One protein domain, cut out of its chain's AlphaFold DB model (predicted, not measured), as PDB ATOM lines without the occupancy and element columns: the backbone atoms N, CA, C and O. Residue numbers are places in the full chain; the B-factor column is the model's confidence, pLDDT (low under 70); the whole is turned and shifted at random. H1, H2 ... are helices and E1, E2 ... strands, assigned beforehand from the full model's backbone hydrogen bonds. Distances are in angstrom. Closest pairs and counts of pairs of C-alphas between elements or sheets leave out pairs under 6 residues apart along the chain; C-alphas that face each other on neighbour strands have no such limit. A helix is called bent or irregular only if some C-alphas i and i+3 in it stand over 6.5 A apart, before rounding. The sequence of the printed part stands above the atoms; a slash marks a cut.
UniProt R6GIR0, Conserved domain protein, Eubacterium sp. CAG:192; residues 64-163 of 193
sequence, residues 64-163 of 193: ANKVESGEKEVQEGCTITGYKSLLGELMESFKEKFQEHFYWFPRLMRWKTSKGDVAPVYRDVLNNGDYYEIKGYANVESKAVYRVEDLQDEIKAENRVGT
ATOM      1  N   ALA A  64      -6.233  -0.219 -57.646       84.38
ATOM      2  CA  ALA A  64      -4.797  -0.060 -57.841       84.38
ATOM      3  C   ALA A  64      -4.422   1.374 -58.209       84.38
ATOM      4  O   ALA A  64      -3.548   1.968 -57.584       84.38
ATOM      5  N   ASN A  65      -5.133   1.940 -59.187       85.44
ATOM      6  CA  ASN A  65      -4.911   3.298 -59.669       85.44
ATOM      7  C   ASN A  65      -5.069   4.325 -58.539       85.44
ATOM      8  O   ASN A  65      -4.309   5.285 -58.473       85.44
ATOM      9  N   LYS A  66      -6.014   4.105 -57.614       80.06
ATOM     10  CA  LYS A  66      -6.181   4.946 -56.418       80.06
ATOM     11  C   LYS A  66      -5.009   4.822 -55.446       80.06
ATOM     12  O   LYS A  66      -4.539   5.822 -54.922       80.06
ATOM     13  N   VAL A  67      -4.521   3.608 -55.189       83.94
ATOM     14  CA  VAL A  67      -3.338   3.413 -54.331       83.94
ATOM     15  C   VAL A  67      -2.113   4.118 -54.936       83.94
ATOM     16  O   VAL A  67      -1.334   4.745 -54.222       83.94
ATOM     17  N   GLU A  68      -1.969   4.059 -56.257       89.19
ATOM     18  CA  GLU A  68      -0.846   4.636 -57.002       89.19
ATOM     19  C   GLU A  68      -0.910   6.155 -57.137       89.19
ATOM     20  O   GLU A  68       0.136   6.805 -57.118       89.19
ATOM     21  N   SER A  69      -2.111   6.740 -57.231       83.19
ATOM     22  CA  SER A  69      -2.272   8.194 -57.354       83.19
ATOM     23  C   SER A  69      -1.670   8.946 -56.165       83.19
ATOM     24  O   SER A  69      -1.290  10.109 -56.301       83.19
ATOM     25  N   GLY A  70      -1.569   8.289 -55.001       71.25
ATOM     26  CA  GLY A  70      -1.054   8.897 -53.777       71.25
ATOM     27  C   GLY A  70      -1.894  10.085 -53.316       71.25
ATOM     28  O   GLY A  70      -1.423  10.902 -52.523       71.25
ATOM     29  N   GLU A  71      -3.121  10.212 -53.831       65.88
ATOM     30  CA  GLU A  71      -4.018  11.309 -53.506       65.88
ATOM     31  C   GLU A  71      -4.299  11.319 -52.006       65.88
ATOM     32  O   GLU A  71      -4.531  10.280 -51.379       65.88
ATOM     33  N   LYS A  72      -4.321  12.523 -51.424       57.31
ATOM     34  CA  LYS A  72      -4.646  12.700 -50.005       57.31
ATOM     35  C   LYS A  72      -6.000  12.101 -49.652       57.31
ATOM     36  O   LYS A  72      -6.138  11.590 -48.558       57.31
ATOM     37  N   GLU A  73      -6.953  12.053 -50.582       49.69
ATOM     38  CA  GLU A  73      -8.248  11.396 -50.369       49.69
ATOM     39  C   GLU A  73      -8.118   9.884 -50.105       49.69
ATOM     40  O   GLU A  73      -8.911   9.316 -49.370       49.69
ATOM     41  N   VAL A  74      -7.079   9.211 -50.605       52.56
ATOM     42  CA  VAL A  74      -6.802   7.791 -50.307       52.56
ATOM     43  C   VAL A  74      -6.071   7.633 -48.962       52.56
ATOM     44  O   VAL A  74      -6.212   6.618 -48.271       52.56
ATOM     45  N   GLN A  75      -5.333   8.670 -48.559       48.38
ATOM     46  CA  GLN A  75      -4.668   8.795 -47.257       48.38
ATOM     47  C   GLN A  75      -5.564   9.356 -46.149       48.38
ATOM     48  O   GLN A  75      -5.174   9.252 -44.995       48.38
ATOM     49  N   GLU A  76      -6.711   9.948 -46.487       38.41
ATOM     50  CA  GLU A  76      -7.756  10.461 -45.586       38.41
ATOM     51  C   GLU A  76      -8.981   9.535 -45.584       38.41
ATOM     52  O   GLU A  76      -9.770   9.544 -44.639       38.41
ATOM     53  N   GLY A  77      -9.078   8.678 -46.603       44.50
ATOM     54  CA  GLY A  77      -9.807   7.424 -46.663       44.50
ATOM     55  C   GLY A  77     -10.685   7.306 -47.906       44.50
ATOM     56  O   GLY A  77     -11.431   8.205 -48.285       44.50
ATOM     57  N   CYS A  78     -10.580   6.161 -48.571       47.97
ATOM     58  CA  CYS A  78     -11.335   5.892 -49.781       47.97
ATOM     59  C   CYS A  78     -12.476   4.930 -49.463       47.97
ATOM     60  O   CYS A  78     -12.271   3.895 -48.821       47.97
ATOM     61  N   THR A  79     -13.669   5.220 -49.983       54.16
ATOM     62  CA  THR A  79     -14.683   4.186 -50.170       54.16
ATOM     63  C   THR A  79     -14.141   3.266 -51.254       54.16
ATOM     64  O   THR A  79     -14.236   3.577 -52.448       54.16
ATOM     65  N   ILE A  80     -13.533   2.143 -50.867       54.09
ATOM     66  CA  ILE A  80     -13.022   1.135 -51.808       54.09
ATOM     67  C   ILE A  80     -14.205   0.338 -52.372       54.09
ATOM     68  O   ILE A  80     -14.172  -0.873 -52.460       54.09
ATOM     69  N   THR A  81     -15.278   1.033 -52.760       52.12
ATOM     70  CA  THR A  81     -16.650   0.539 -52.908       52.12
ATOM     71  C   THR A  81     -17.248   0.108 -51.566       52.12
ATOM     72  O   THR A  81     -16.580  -0.496 -50.737       52.12
ATOM     73  N   GLY A  82     -18.507   0.480 -51.311       50.88
ATOM     74  CA  GLY A  82     -19.182   0.067 -50.081       50.88
ATOM     75  C   GLY A  82     -19.099  -1.451 -49.936       50.88
ATOM     76  O   GLY A  82     -19.210  -2.173 -50.930       50.88
ATOM     77  N   TYR A  83     -18.928  -1.932 -48.714       49.38
ATOM     78  CA  TYR A  83     -18.807  -3.340 -48.343       49.38
ATOM     79  C   TYR A  83     -19.946  -4.217 -48.906       49.38
ATOM     80  O   TYR A  83     -19.803  -5.422 -49.066       49.38
ATOM     81  N   LYS A  84     -21.075  -3.595 -49.279       55.19
ATOM     82  CA  LYS A  84     -22.230  -4.208 -49.965       55.19
ATOM     83  C   LYS A  84     -22.069  -4.398 -51.480       55.19
ATOM     84  O   LYS A  84     -23.038  -4.725 -52.162       55.19
ATOM     85  N   SER A  85     -20.900  -4.107 -52.032       64.19
ATOM     86  CA  SER A  85     -20.570  -4.378 -53.426       64.19
ATOM     87  C   SER A  85     -19.796  -5.689 -53.534       64.19
ATOM     88  O   SER A  85     -19.152  -6.128 -52.583       64.19
ATOM     89  N   LEU A  86     -19.804  -6.287 -54.725       65.56
ATOM     90  CA  LEU A  86     -19.054  -7.513 -54.994       65.56
ATOM     91  C   LEU A  86     -17.547  -7.347 -54.696       65.56
ATOM     92  O   LEU A  86     -16.911  -8.283 -54.219       65.56
ATOM     93  N   LEU A  87     -16.971  -6.163 -54.938       68.25
ATOM     94  CA  LEU A  87     -15.568  -5.883 -54.608       68.25
ATOM     95  C   LEU A  87     -15.338  -5.825 -53.092       68.25
ATOM     96  O   LEU A  87     -14.334  -6.346 -52.623       68.25
ATOM     97  N   GLY A  88     -16.270  -5.258 -52.323       71.38
ATOM     98  CA  GLY A  88     -16.205  -5.260 -50.860       71.38
ATOM     99  C   GLY A  88     -16.181  -6.677 -50.274       71.38
ATOM    100  O   GLY A  88     -15.310  -6.992 -49.465       71.38
ATOM    101  N   GLU A  89     -17.066  -7.558 -50.751       73.44
ATOM    102  CA  GLU A  89     -17.083  -8.979 -50.360       73.44
ATOM    103  C   GLU A  89     -15.772  -9.692 -50.728       73.44
ATOM    104  O   GLU A  89     -15.213 -10.450 -49.928       73.44
ATOM    105  N   LEU A  90     -15.249  -9.412 -51.927       74.75
ATOM    106  CA  LEU A  90     -13.963  -9.930 -52.384       74.75
ATOM    107  C   LEU A  90     -12.826  -9.482 -51.460       74.75
ATOM    108  O   LEU A  90     -12.031 -10.307 -51.011       74.75
ATOM    109  N   MET A  91     -12.748  -8.190 -51.163       75.12
ATOM    110  CA  MET A  91     -11.706  -7.636 -50.306       75.12
ATOM    111  C   MET A  91     -11.773  -8.205 -48.896       75.12
ATOM    112  O   MET A  91     -10.730  -8.579 -48.364       75.12
ATOM    113  N   GLU A  92     -12.967  -8.353 -48.320       77.44
ATOM    114  CA  GLU A  92     -13.107  -8.970 -47.001       77.44
ATOM    115  C   GLU A  92     -12.586 -10.412 -46.992       77.44
ATOM    116  O   GLU A  92     -11.894 -10.808 -46.056       77.44
ATOM    117  N   SER A  93     -12.821 -11.185 -48.059       76.44
ATOM    118  CA  SER A  93     -12.301 -12.559 -48.156       76.44
ATOM    119  C   SER A  93     -10.765 -12.642 -48.136       76.44
ATOM    120  O   SER A  93     -10.204 -13.652 -47.710       76.44
ATOM    121  N   PHE A  94     -10.083 -11.573 -48.563       77.44
ATOM    122  CA  PHE A  94      -8.622 -11.448 -48.564       77.44
ATOM    123  C   PHE A  94      -8.080 -10.580 -47.424       77.44
ATOM    124  O   PHE A  94      -6.866 -10.364 -47.347       77.44
ATOM    125  N   LYS A  95      -8.952 -10.066 -46.554       84.12
ATOM    126  CA  LYS A  95      -8.577  -9.180 -45.461       84.12
ATOM    127  C   LYS A  95      -7.808  -9.947 -44.409       84.12
ATOM    128  O   LYS A  95      -8.292 -10.905 -43.812       84.12
ATOM    129  N   GLU A  96      -6.614  -9.461 -44.119       88.56
ATOM    130  CA  GLU A  96      -5.795  -9.980 -43.039       88.56
ATOM    131  C   GLU A  96      -5.638  -8.900 -41.964       88.56
ATOM    132  O   GLU A  96      -5.454  -7.715 -42.258       88.56
ATOM    133  N   LYS A  97      -5.706  -9.300 -40.691       88.44
ATOM    134  CA  LYS A  97      -5.361  -8.405 -39.583       88.44
ATOM    135  C   LYS A  97      -3.845  -8.233 -39.562       88.44
ATOM    136  O   LYS A  97      -3.123  -9.212 -39.384       88.44
ATOM    137  N   PHE A  98      -3.376  -7.000 -39.722       83.75
ATOM    138  CA  PHE A  98      -1.955  -6.677 -39.637       83.75
ATOM    139  C   PHE A  98      -1.565  -6.349 -38.192       83.75
ATOM    140  O   PHE A  98      -0.683  -6.980 -37.615       83.75
ATOM    141  N   GLN A  99      -2.276  -5.398 -37.582       84.25
ATOM    142  CA  GLN A  99      -2.141  -4.997 -36.180       84.25
ATOM    143  C   GLN A  99      -3.513  -4.601 -35.618       84.25
ATOM    144  O   GLN A  99      -4.537  -4.701 -36.295       84.25
ATOM    145  N   GLU A 100      -3.574  -4.200 -34.351       81.44
ATOM    146  CA  GLU A 100      -4.814  -3.690 -33.768       81.44
ATOM    147  C   GLU A 100      -5.307  -2.465 -34.553       81.44
ATOM    148  O   GLU A 100      -4.576  -1.490 -34.677       81.44
ATOM    149  N   HIS A 101      -6.531  -2.528 -35.089       80.88
ATOM    150  CA  HIS A 101      -7.134  -1.499 -35.954       80.88
ATOM    151  C   HIS A 101      -6.481  -1.312 -37.340       80.88
ATOM    152  O   HIS A 101      -6.866  -0.396 -38.067       80.88
ATOM    153  N   PHE A 102      -5.539  -2.181 -37.733       85.56
ATOM    154  CA  PHE A 102      -4.893  -2.134 -39.048       85.56
ATOM    155  C   PHE A 102      -5.063  -3.436 -39.825       85.56
ATOM    156  O   PHE A 102      -4.837  -4.535 -39.307       85.56
ATOM    157  N   TYR A 103      -5.392  -3.291 -41.101       86.44
ATOM    158  CA  TYR A 103      -5.682  -4.375 -42.027       86.44
ATOM    159  C   TYR A 103      -4.897  -4.197 -43.315       86.44
ATOM    160  O   TYR A 103      -4.417  -3.113 -43.627       86.44
ATOM    161  N   TRP A 104      -4.770  -5.269 -44.078       88.25
ATOM    162  CA  TRP A 104      -4.120  -5.244 -45.380       88.25
ATOM    163  C   TRP A 104      -4.586  -6.413 -46.242       88.25
ATOM    164  O   TRP A 104      -5.181  -7.369 -45.738       88.25
ATOM    165  N   PHE A 105      -4.299  -6.327 -47.541       83.81
ATOM    166  CA  PHE A 105      -4.741  -7.294 -48.550       83.81
ATOM    167  C   PHE A 105      -3.552  -7.776 -49.405       83.81
ATOM    168  O   PHE A 105      -3.557  -7.619 -50.628       83.81
ATOM    169  N   PRO A 106      -2.499  -8.361 -48.800       83.44
ATOM    170  CA  PRO A 106      -1.248  -8.668 -49.500       83.44
ATOM    171  C   PRO A 106      -1.410  -9.729 -50.596       83.44
ATOM    172  O   PRO A 106      -0.569  -9.846 -51.483       83.44
ATOM    173  N   ARG A 107      -2.481 -10.526 -50.546       78.38
ATOM    174  CA  ARG A 107      -2.810 -11.519 -51.577       78.38
ATOM    175  C   ARG A 107      -3.531 -10.914 -52.776       78.38
ATOM    176  O   ARG A 107      -3.502 -11.519 -53.840       78.38
ATOM    177  N   LEU A 108      -4.161  -9.756 -52.587       75.69
ATOM    178  CA  LEU A 108      -4.957  -9.094 -53.608       75.69
ATOM    179  C   LEU A 108      -4.091  -8.185 -54.477       75.69
ATOM    180  O   LEU A 108      -4.197  -8.231 -55.698       75.69
ATOM    181  N   MET A 109      -3.223  -7.381 -53.855       78.75
ATOM    182  CA  MET A 109      -2.389  -6.443 -54.598       78.75
ATOM    183  C   MET A 109      -1.074  -6.120 -53.899       78.75
ATOM    184  O   MET A 109      -1.029  -5.914 -52.683       78.75
ATOM    185  N   ARG A 110       0.001  -6.095 -54.689       91.00
ATOM    186  CA  ARG A 110       1.374  -5.853 -54.242       91.00
ATOM    187  C   ARG A 110       2.133  -5.036 -55.273       91.00
ATOM    188  O   ARG A 110       1.864  -5.146 -56.468       91.00
ATOM    189  N   TRP A 111       3.135  -4.311 -54.799       94.31
ATOM    190  CA  TRP A 111       4.087  -3.598 -55.637       94.31
ATOM    191  C   TRP A 111       5.505  -4.037 -55.313       94.31
ATOM    192  O   TRP A 111       5.870  -4.200 -54.147       94.31
ATOM    193  N   LYS A 112       6.306  -4.226 -56.354       95.56
ATOM    194  CA  LYS A 112       7.732  -4.493 -56.234       95.56
ATOM    195  C   LYS A 112       8.468  -3.178 -56.008       95.56
ATOM    196  O   LYS A 112       8.363  -2.268 -56.820       95.56
ATOM    197  N   THR A 113       9.230  -3.103 -54.926       95.88
ATOM    198  CA  THR A 113       9.976  -1.899 -54.528       95.88
ATOM    199  C   THR A 113      11.425  -2.235 -54.174       95.88
ATOM    200  O   THR A 113      11.812  -3.405 -54.075       95.88
ATOM    201  N   SER A 114      12.221  -1.207 -53.895       94.44
ATOM    202  CA  SER A 114      13.560  -1.280 -53.307       94.44
ATOM    203  C   SER A 114      13.585  -1.993 -51.948       94.44
ATOM    204  O   SER A 114      14.631  -2.479 -51.516       94.44
ATOM    205  N   LYS A 115      12.429  -2.095 -51.280       94.00
ATOM    206  CA  LYS A 115      12.227  -2.815 -50.018       94.00
ATOM    207  C   LYS A 115      11.606  -4.197 -50.211       94.00
ATOM    208  O   LYS A 115      11.197  -4.800 -49.224       94.00
ATOM    209  N   GLY A 116      11.545  -4.706 -51.443       94.00
ATOM    210  CA  GLY A 116      10.893  -5.965 -51.813       94.00
ATOM    211  C   GLY A 116       9.421  -5.785 -52.192       94.00
ATOM    212  O   GLY A 116       8.978  -4.674 -52.486       94.00
ATOM    213  N   ASP A 117       8.661  -6.879 -52.191       94.69
ATOM    214  CA  ASP A 117       7.216  -6.838 -52.424       94.69
ATOM    215  C   ASP A 117       6.517  -6.209 -51.216       94.69
ATOM    216  O   ASP A 117       6.597  -6.735 -50.099       94.69
ATOM    217  N   VAL A 118       5.807  -5.105 -51.434       94.31
ATOM    218  CA  VAL A 118       5.032  -4.420 -50.397       94.31
ATOM    219  C   VAL A 118       3.548  -4.413 -50.726       94.31
ATOM    220  O   VAL A 118       3.148  -4.419 -51.890       94.31
ATOM    221  N   ALA A 119       2.730  -4.394 -49.680       91.56
ATOM    222  CA  ALA A 119       1.293  -4.188 -49.765       91.56
ATOM    223  C   ALA A 119       0.892  -2.990 -48.893       91.56
ATOM    224  O   ALA A 119       1.538  -2.744 -47.866       91.56
ATOM    225  N   PRO A 120      -0.161  -2.246 -49.258       89.88
ATOM    226  CA  PRO A 120      -0.605  -1.122 -48.452       89.88
ATOM    227  C   PRO A 120      -1.249  -1.615 -47.152       89.88
ATOM    228  O   PRO A 120      -1.919  -2.652 -47.114       89.88
ATOM    229  N   VAL A 121      -1.030  -0.860 -46.081       89.44
ATOM    230  CA  VAL A 121      -1.620  -1.079 -44.761       89.44
ATOM    231  C   VAL A 121      -2.678  -0.016 -44.532       89.44
ATOM    232  O   VAL A 121      -2.413   1.183 -44.626       89.44
ATOM    233  N   TYR A 122      -3.871  -0.473 -44.188       84.50
ATOM    234  CA  TYR A 122      -5.067   0.333 -44.051       84.50
ATOM    235  C   TYR A 122      -5.513   0.416 -42.599       84.50
ATOM    236  O   TYR A 122      -5.416  -0.554 -41.846       84.50
ATOM    237  N   ARG A 123      -6.084   1.555 -42.225       83.94
ATOM    238  CA  ARG A 123      -6.923   1.704 -41.036       83.94
ATOM    239  C   ARG A 123      -8.386   1.703 -41.467       83.94
ATOM    240  O   ARG A 123      -8.747   2.463 -42.358       83.94
ATOM    241  N   ASP A 124      -9.209   0.881 -40.824       76.25
ATOM    242  CA  ASP A 124     -10.671   0.954 -40.956       76.25
ATOM    243  C   ASP A 124     -11.170   2.092 -40.058       76.25
ATOM    244  O   ASP A 124     -11.177   1.969 -38.834       76.25
ATOM    245  N   VAL A 125     -11.479   3.250 -40.645       76.00
ATOM    246  CA  VAL A 125     -11.776   4.468 -39.867       76.00
ATOM    247  C   VAL A 125     -13.178   4.411 -39.269       76.00
ATOM    248  O   VAL A 125     -13.399   4.873 -38.150       76.00
ATOM    249  N   LEU A 126     -14.130   3.843 -40.011       71.44
ATOM    250  CA  LEU A 126     -15.534   3.766 -39.610       71.44
ATOM    251  C   LEU A 126     -15.861   2.468 -38.853       71.44
ATOM    252  O   LEU A 126     -16.980   2.325 -38.363       71.44
ATOM    253  N   ASN A 127     -14.898   1.543 -38.726       70.12
ATOM    254  CA  ASN A 127     -15.055   0.213 -38.121       70.12
ATOM    255  C   ASN A 127     -16.230  -0.585 -38.712       70.12
ATOM    256  O   ASN A 127     -16.847  -1.407 -38.032       70.12
ATOM    257  N   ASN A 128     -16.571  -0.307 -39.967       66.19
ATOM    258  CA  ASN A 128     -17.681  -0.922 -40.685       66.19
ATOM    259  C   ASN A 128     -17.234  -1.544 -42.016       66.19
ATOM    260  O   ASN A 128     -18.075  -2.055 -42.749       66.19
ATOM    261  N   GLY A 129     -15.932  -1.496 -42.324       62.59
ATOM    262  CA  GLY A 129     -15.363  -2.040 -43.550       62.59
ATOM    263  C   GLY A 129     -15.655  -1.241 -44.822       62.59
ATOM    264  O   GLY A 129     -15.317  -1.721 -45.899       62.59
ATOM    265  N   ASP A 130     -16.255  -0.048 -44.730       62.62
ATOM    266  CA  ASP A 130     -16.587   0.778 -45.900       62.62
ATOM    267  C   ASP A 130     -15.508   1.815 -46.234       62.62
ATOM    268  O   ASP A 130     -15.432   2.280 -47.371       62.62
ATOM    269  N   TYR A 131     -14.700   2.214 -45.248       69.81
ATOM    270  CA  TYR A 131     -13.809   3.362 -45.371       69.81
ATOM    271  C   TYR A 131     -12.423   3.053 -44.817       69.81
ATOM    272  O   TYR A 131     -12.209   2.962 -43.603       69.81
ATOM    273  N   TYR A 132     -11.481   2.907 -45.746       72.94
ATOM    274  CA  TYR A 132     -10.112   2.526 -45.446       72.94
ATOM    275  C   TYR A 132      -9.146   3.640 -45.801       72.94
ATOM    276  O   TYR A 132      -9.187   4.211 -46.888       72.94
ATOM    277  N   GLU A 133      -8.236   3.894 -44.875       78.75
ATOM    278  CA  GLU A 133      -7.235   4.944 -44.966       78.75
ATOM    279  C   GLU A 133      -5.843   4.314 -45.039       78.75
ATOM    280  O   GLU A 133      -5.474   3.553 -44.139       78.75
ATOM    281  N   ILE A 134      -5.067   4.603 -46.090       85.00
ATOM    282  CA  ILE A 134      -3.694   4.083 -46.190       85.00
ATOM    283  C   ILE A 134      -2.822   4.779 -45.147       85.00
ATOM    284  O   ILE A 134      -2.691   5.999 -45.129       85.00
ATOM    285  N   LYS A 135      -2.197   3.984 -44.278       85.75
ATOM    286  CA  LYS A 135      -1.298   4.465 -43.218       85.75
ATOM    287  C   LYS A 135       0.170   4.162 -43.473       85.75
ATOM    288  O   LYS A 135       1.028   4.696 -42.776       85.75
ATOM    289  N   GLY A 136       0.459   3.329 -44.462       89.75
ATOM    290  CA  GLY A 136       1.812   2.974 -44.849       89.75
ATOM    291  C   GLY A 136       1.821   1.769 -45.766       89.75
ATOM    292  O   GLY A 136       0.776   1.272 -46.186       89.75
ATOM    293  N   TYR A 137       3.019   1.271 -46.019       92.06
ATOM    294  CA  TYR A 137       3.250   0.052 -46.775       92.06
ATOM    295  C   TYR A 137       3.994  -0.942 -45.896       92.06
ATOM    296  O   TYR A 137       4.856  -0.559 -45.107       92.06
ATOM    297  N   ALA A 138       3.679  -2.224 -46.028       93.69
ATOM    298  CA  ALA A 138       4.387  -3.284 -45.329       93.69
ATOM    299  C   ALA A 138       4.966  -4.279 -46.324       93.69
ATOM    300  O   ALA A 138       4.283  -4.721 -47.250       93.69
ATOM    301  N   ASN A 139       6.220  -4.668 -46.107       95.62
ATOM    302  CA  ASN A 139       6.817  -5.760 -46.859       95.62
ATOM    303  C   ASN A 139       6.078  -7.071 -46.546       95.62
ATOM    304  O   ASN A 139       5.816  -7.411 -45.391       95.62
ATOM    305  N   VAL A 140       5.737  -7.814 -47.593       91.62
ATOM    306  CA  VAL A 140       4.861  -8.986 -47.507       91.62
ATOM    307  C   VAL A 140       5.524 -10.144 -46.758       91.62
ATOM    308  O   VAL A 140       4.837 -10.866 -46.030       91.62
ATOM    309  N   GLU A 141       6.842 -10.296 -46.887       91.12
ATOM    310  CA  GLU A 141       7.628 -11.375 -46.282       91.12
ATOM    311  C   GLU A 141       8.087 -11.020 -44.860       91.12
ATOM    312  O   GLU A 141       7.713 -11.680 -43.894       91.12
ATOM    313  N   SER A 142       8.843  -9.933 -44.719       93.94
ATOM    314  CA  SER A 142       9.441  -9.484 -43.454       93.94
ATOM    315  C   SER A 142       8.472  -8.756 -42.518       93.94
ATOM    316  O   SER A 142       8.802  -8.555 -41.352       93.94
ATOM    317  N   LYS A 143       7.302  -8.321 -43.013       91.56
ATOM    318  CA  LYS A 143       6.329  -7.472 -42.292       91.56
ATOM    319  C   LYS A 143       6.882  -6.115 -41.830       91.56
ATOM    320  O   LYS A 143       6.234  -5.433 -41.040       91.56
ATOM    321  N   ALA A 144       8.053  -5.702 -42.323       92.56
ATOM    322  CA  ALA A 144       8.612  -4.384 -42.042       92.56
ATOM    323  C   ALA A 144       7.702  -3.280 -42.605       92.56
ATOM    324  O   ALA A 144       7.258  -3.384 -43.749       92.56
ATOM    325  N   VAL A 145       7.433  -2.248 -41.801       92.00
ATOM    326  CA  VAL A 145       6.517  -1.144 -42.132       92.00
ATOM    327  C   VAL A 145       7.302   0.087 -42.564       92.00
ATOM    328  O   VAL A 145       8.296   0.452 -41.939       92.00
ATOM    329  N   TYR A 146       6.805   0.747 -43.601       92.19
ATOM    330  CA  TYR A 146       7.365   1.943 -44.208       92.19
ATOM    331  C   TYR A 146       6.287   3.014 -44.319       92.19
ATOM    332  O   TYR A 146       5.096   2.704 -44.451       92.19
ATOM    333  N   ARG A 147       6.699   4.281 -44.249       88.31
ATOM    334  CA  ARG A 147       5.764   5.394 -44.390       88.31
ATOM    335  C   ARG A 147       5.330   5.533 -45.843       88.31
ATOM    336  O   ARG A 147       6.010   5.054 -46.750       88.31
ATOM    337  N   VAL A 148       4.187   6.178 -46.054       87.50
ATOM    338  CA  VAL A 148       3.658   6.391 -47.405       87.50
ATOM    339  C   VAL A 148       4.630   7.251 -48.209       87.50
ATOM    340  O   VAL A 148       4.975   6.894 -49.327       87.50
ATOM    341  N   GLU A 149       5.160   8.310 -47.600       88.25
ATOM    342  CA  GLU A 149       6.071   9.265 -48.238       88.25
ATOM    343  C   GLU A 149       7.394   8.626 -48.681       88.25
ATOM    344  O   GLU A 149       8.012   9.100 -49.627       88.25
ATOM    345  N   ASP A 150       7.817   7.546 -48.017       89.44
ATOM    346  CA  ASP A 150       9.084   6.871 -48.311       89.44
ATOM    347  C   ASP A 150       8.995   5.956 -49.541       89.44
ATOM    348  O   ASP A 150      10.021   5.653 -50.147       89.44
ATOM    349  N   LEU A 151       7.796   5.460 -49.872       92.19
ATOM    350  CA  LEU A 151       7.607   4.443 -50.911       92.19
ATOM    351  C   LEU A 151       6.640   4.837 -52.024       92.19
ATOM    352  O   LEU A 151       6.690   4.192 -53.065       92.19
ATOM    353  N   GLN A 152       5.800   5.866 -51.860       90.88
ATOM    354  CA  GLN A 152       4.761   6.226 -52.837       90.88
ATOM    355  C   GLN A 152       5.310   6.396 -54.262       90.88
ATOM    356  O   GLN A 152       4.677   5.946 -55.211       90.88
ATOM    357  N   ASP A 153       6.511   6.962 -54.418       92.00
ATOM    358  CA  ASP A 153       7.163   7.151 -55.725       92.00
ATOM    359  C   ASP A 153       7.483   5.831 -56.455       92.00
ATOM    360  O   ASP A 153       7.677   5.820 -57.677       92.00
ATOM    361  N   GLU A 154       7.552   4.715 -55.725       94.56
ATOM    362  CA  GLU A 154       7.758   3.364 -56.252       94.56
ATOM    363  C   GLU A 154       6.433   2.613 -56.495       94.56
ATOM    364  O   GLU A 154       6.419   1.582 -57.171       94.56
ATOM    365  N   ILE A 155       5.305   3.118 -55.987       92.50
ATOM    366  CA  ILE A 155       3.982   2.497 -56.123       92.50
ATOM    367  C   ILE A 155       3.350   2.955 -57.438       92.50
ATOM    368  O   ILE A 155       2.664   3.969 -57.513       92.50
ATOM    369  N   LYS A 156       3.645   2.210 -58.506       92.62
ATOM    370  CA  LYS A 156       3.246   2.512 -59.890       92.62
ATOM    371  C   LYS A 156       2.743   1.268 -60.610       92.62
ATOM    372  O   LYS A 156       3.161   0.157 -60.281       92.62
ATOM    373  N   ALA A 157       1.937   1.462 -61.654       90.69
ATOM    374  CA  ALA A 157       1.360   0.375 -62.444       90.69
ATOM    375  C   ALA A 157       2.412  -0.613 -62.981       90.69
ATOM    376  O   ALA A 157       2.209  -1.826 -62.940       90.69
ATOM    377  N   GLU A 158       3.570  -0.107 -63.415       90.69
ATOM    378  CA  GLU A 158       4.710  -0.910 -63.889       90.69
ATOM    379  C   GLU A 158       5.327  -1.826 -62.821       90.69
ATOM    380  O   GLU A 158       5.928  -2.847 -63.154       90.69
ATOM    381  N   ASN A 159       5.136  -1.498 -61.541       93.06
ATOM    382  CA  ASN A 159       5.663  -2.245 -60.404       93.06
ATOM    383  C   ASN A 159       4.635  -3.200 -59.785       93.06
ATOM    384  O   ASN A 159       4.952  -3.863 -58.796       93.06
ATOM    385  N   ARG A 160       3.417  -3.305 -60.334       90.00
ATOM    386  CA  ARG A 160       2.393  -4.233 -59.831       90.00
ATOM    387  C   ARG A 160       2.844  -5.690 -59.940       90.00
ATOM    388  O   ARG A 160       3.357  -6.139 -60.968       90.00
ATOM    389  N   VAL A 161       2.564  -6.456 -58.890       84.50
ATOM    390  CA  VAL A 161       2.868  -7.886 -58.790       84.50
ATOM    391  C   VAL A 161       1.601  -8.680 -58.506       84.50
ATOM    392  O   VAL A 161       0.807  -8.326 -57.636       84.50
ATOM    393  N   GLY A 162       1.457  -9.812 -59.195       73.19
ATOM    394  CA  GLY A 162       0.338 -10.729 -59.000       73.19
ATOM    395  C   GLY A 162      -0.955 -10.221 -59.626       73.19
ATOM    396  O   GLY A 162      -2.029 -10.550 -59.131       73.19
ATOM    397  N   THR A 163      -0.865  -9.423 -60.696       77.88
ATOM    398  CA  THR A 163      -2.057  -9.012 -61.446       77.88
ATOM    399  C   THR A 163      -2.720 -10.231 -62.075       77.88
ATOM    400  O   THR A 163      -2.057 -11.216 -62.412       77.88
TER     401      THR A 163
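AT A GLANCE: This is residues 64 to 163 of the 193 residues of the protein "Conserved domain protein" of Eubacterium sp. CAG:192 (UniProt R6GIR0). A strongly twisted sheet is built on two long strands side by side, E4 and the edge strand E5; on the side of E4 away from E5, the hairpin of E1 and E2 joins one part of E4 through E2, and the short strand E3 pairs with another part. Short helices H2 and H4 pack at different parts of E5, H1 is near both of them, and H3 sits off the sheet. The printed part has 100 residues, with four named helices and five named strands in the order H1 H2 H3 E1 E2 E3 E4 E5 H4; the class is mixed, helices and strands. The sheet is branched, its neighbour pairs antiparallel. The whole is compact and rounded, with a radius of gyration of the C-alphas of 12.4 A and spans of 35 by 25 by 25 A.

IN THESE COORDINATES: Find C-alpha 64 at (-4.797, -0.060, -57.841); there H1 begins, residues 64 to 69, 8.6 A long. H2 is residues 72 to 76, 5.8 A, and H3 is residues 86 to 93, 10.9 A. Next come E1, residues 96 to 99, E2, residues 102 to 104, and E3, residues 110 to 113, 9.5 A. From C-alpha 116 at (10.893, -5.965, -51.813), E4 runs 25.1 A to residue 124. E5, residues 131 to 139, covers 22.6 A and bends by 64 degrees at residue 135. H4, residues 148 to 154, is 10.2 A long and ends at C-alpha 154, (7.758, 3.364, -56.252); it is irregular, C-alphas 150 and 153 being 7.7 A apart.

HOW THE PARTS SIT: Begin at E4: E2 and E3 lie on one side of it, E5 on the other side. E3, E4 and E5 form a meander, each strand the antiparallel neighbour of the one before. Look for N 121 and O 136, 2.8 A, between E4 and E5; N 111 and O 118, 2.9 A, between E3 and E4; N 103 and O 122, 2.8 A, between E2 and E4; and N 98 and O 102, 2.9 A, in the hairpin E1 and E2. H2 stands at the sheet's level, at a height of 2.7 A; its closest C-alpha pair with E5 is Gln 75 and Ile 134, 4.9 A. H4 is on the sheet at a height of 8.3 A; its closest C-alpha pair with E5 is Gly 136 and Val 148, 4.6 A. H1 only grazes the sheet, with its residues 64 to 68. H1 and H2 are close but not clearly touching, the closest C-alphas being those of Lys 66 and Val 74, 6.8 A. H3 is not on the sheet, and H3 and E4 are apart. Every O i to N i+4 pair is within hydrogen-bond range in H1, H2 and H3; H4 has 1 of 3, and 2 of 4 O i to N i+3 pairs.

THE WHOLE: The C-alphas of Lys 84 and Ser 114, the two farthest apart, are 36.1 A from each other. The printed part has no cut, and no link is long. The mean pLDDT of the printed part is 79.6; look for values under 70 at residues 71 to 87 and 128 to 131.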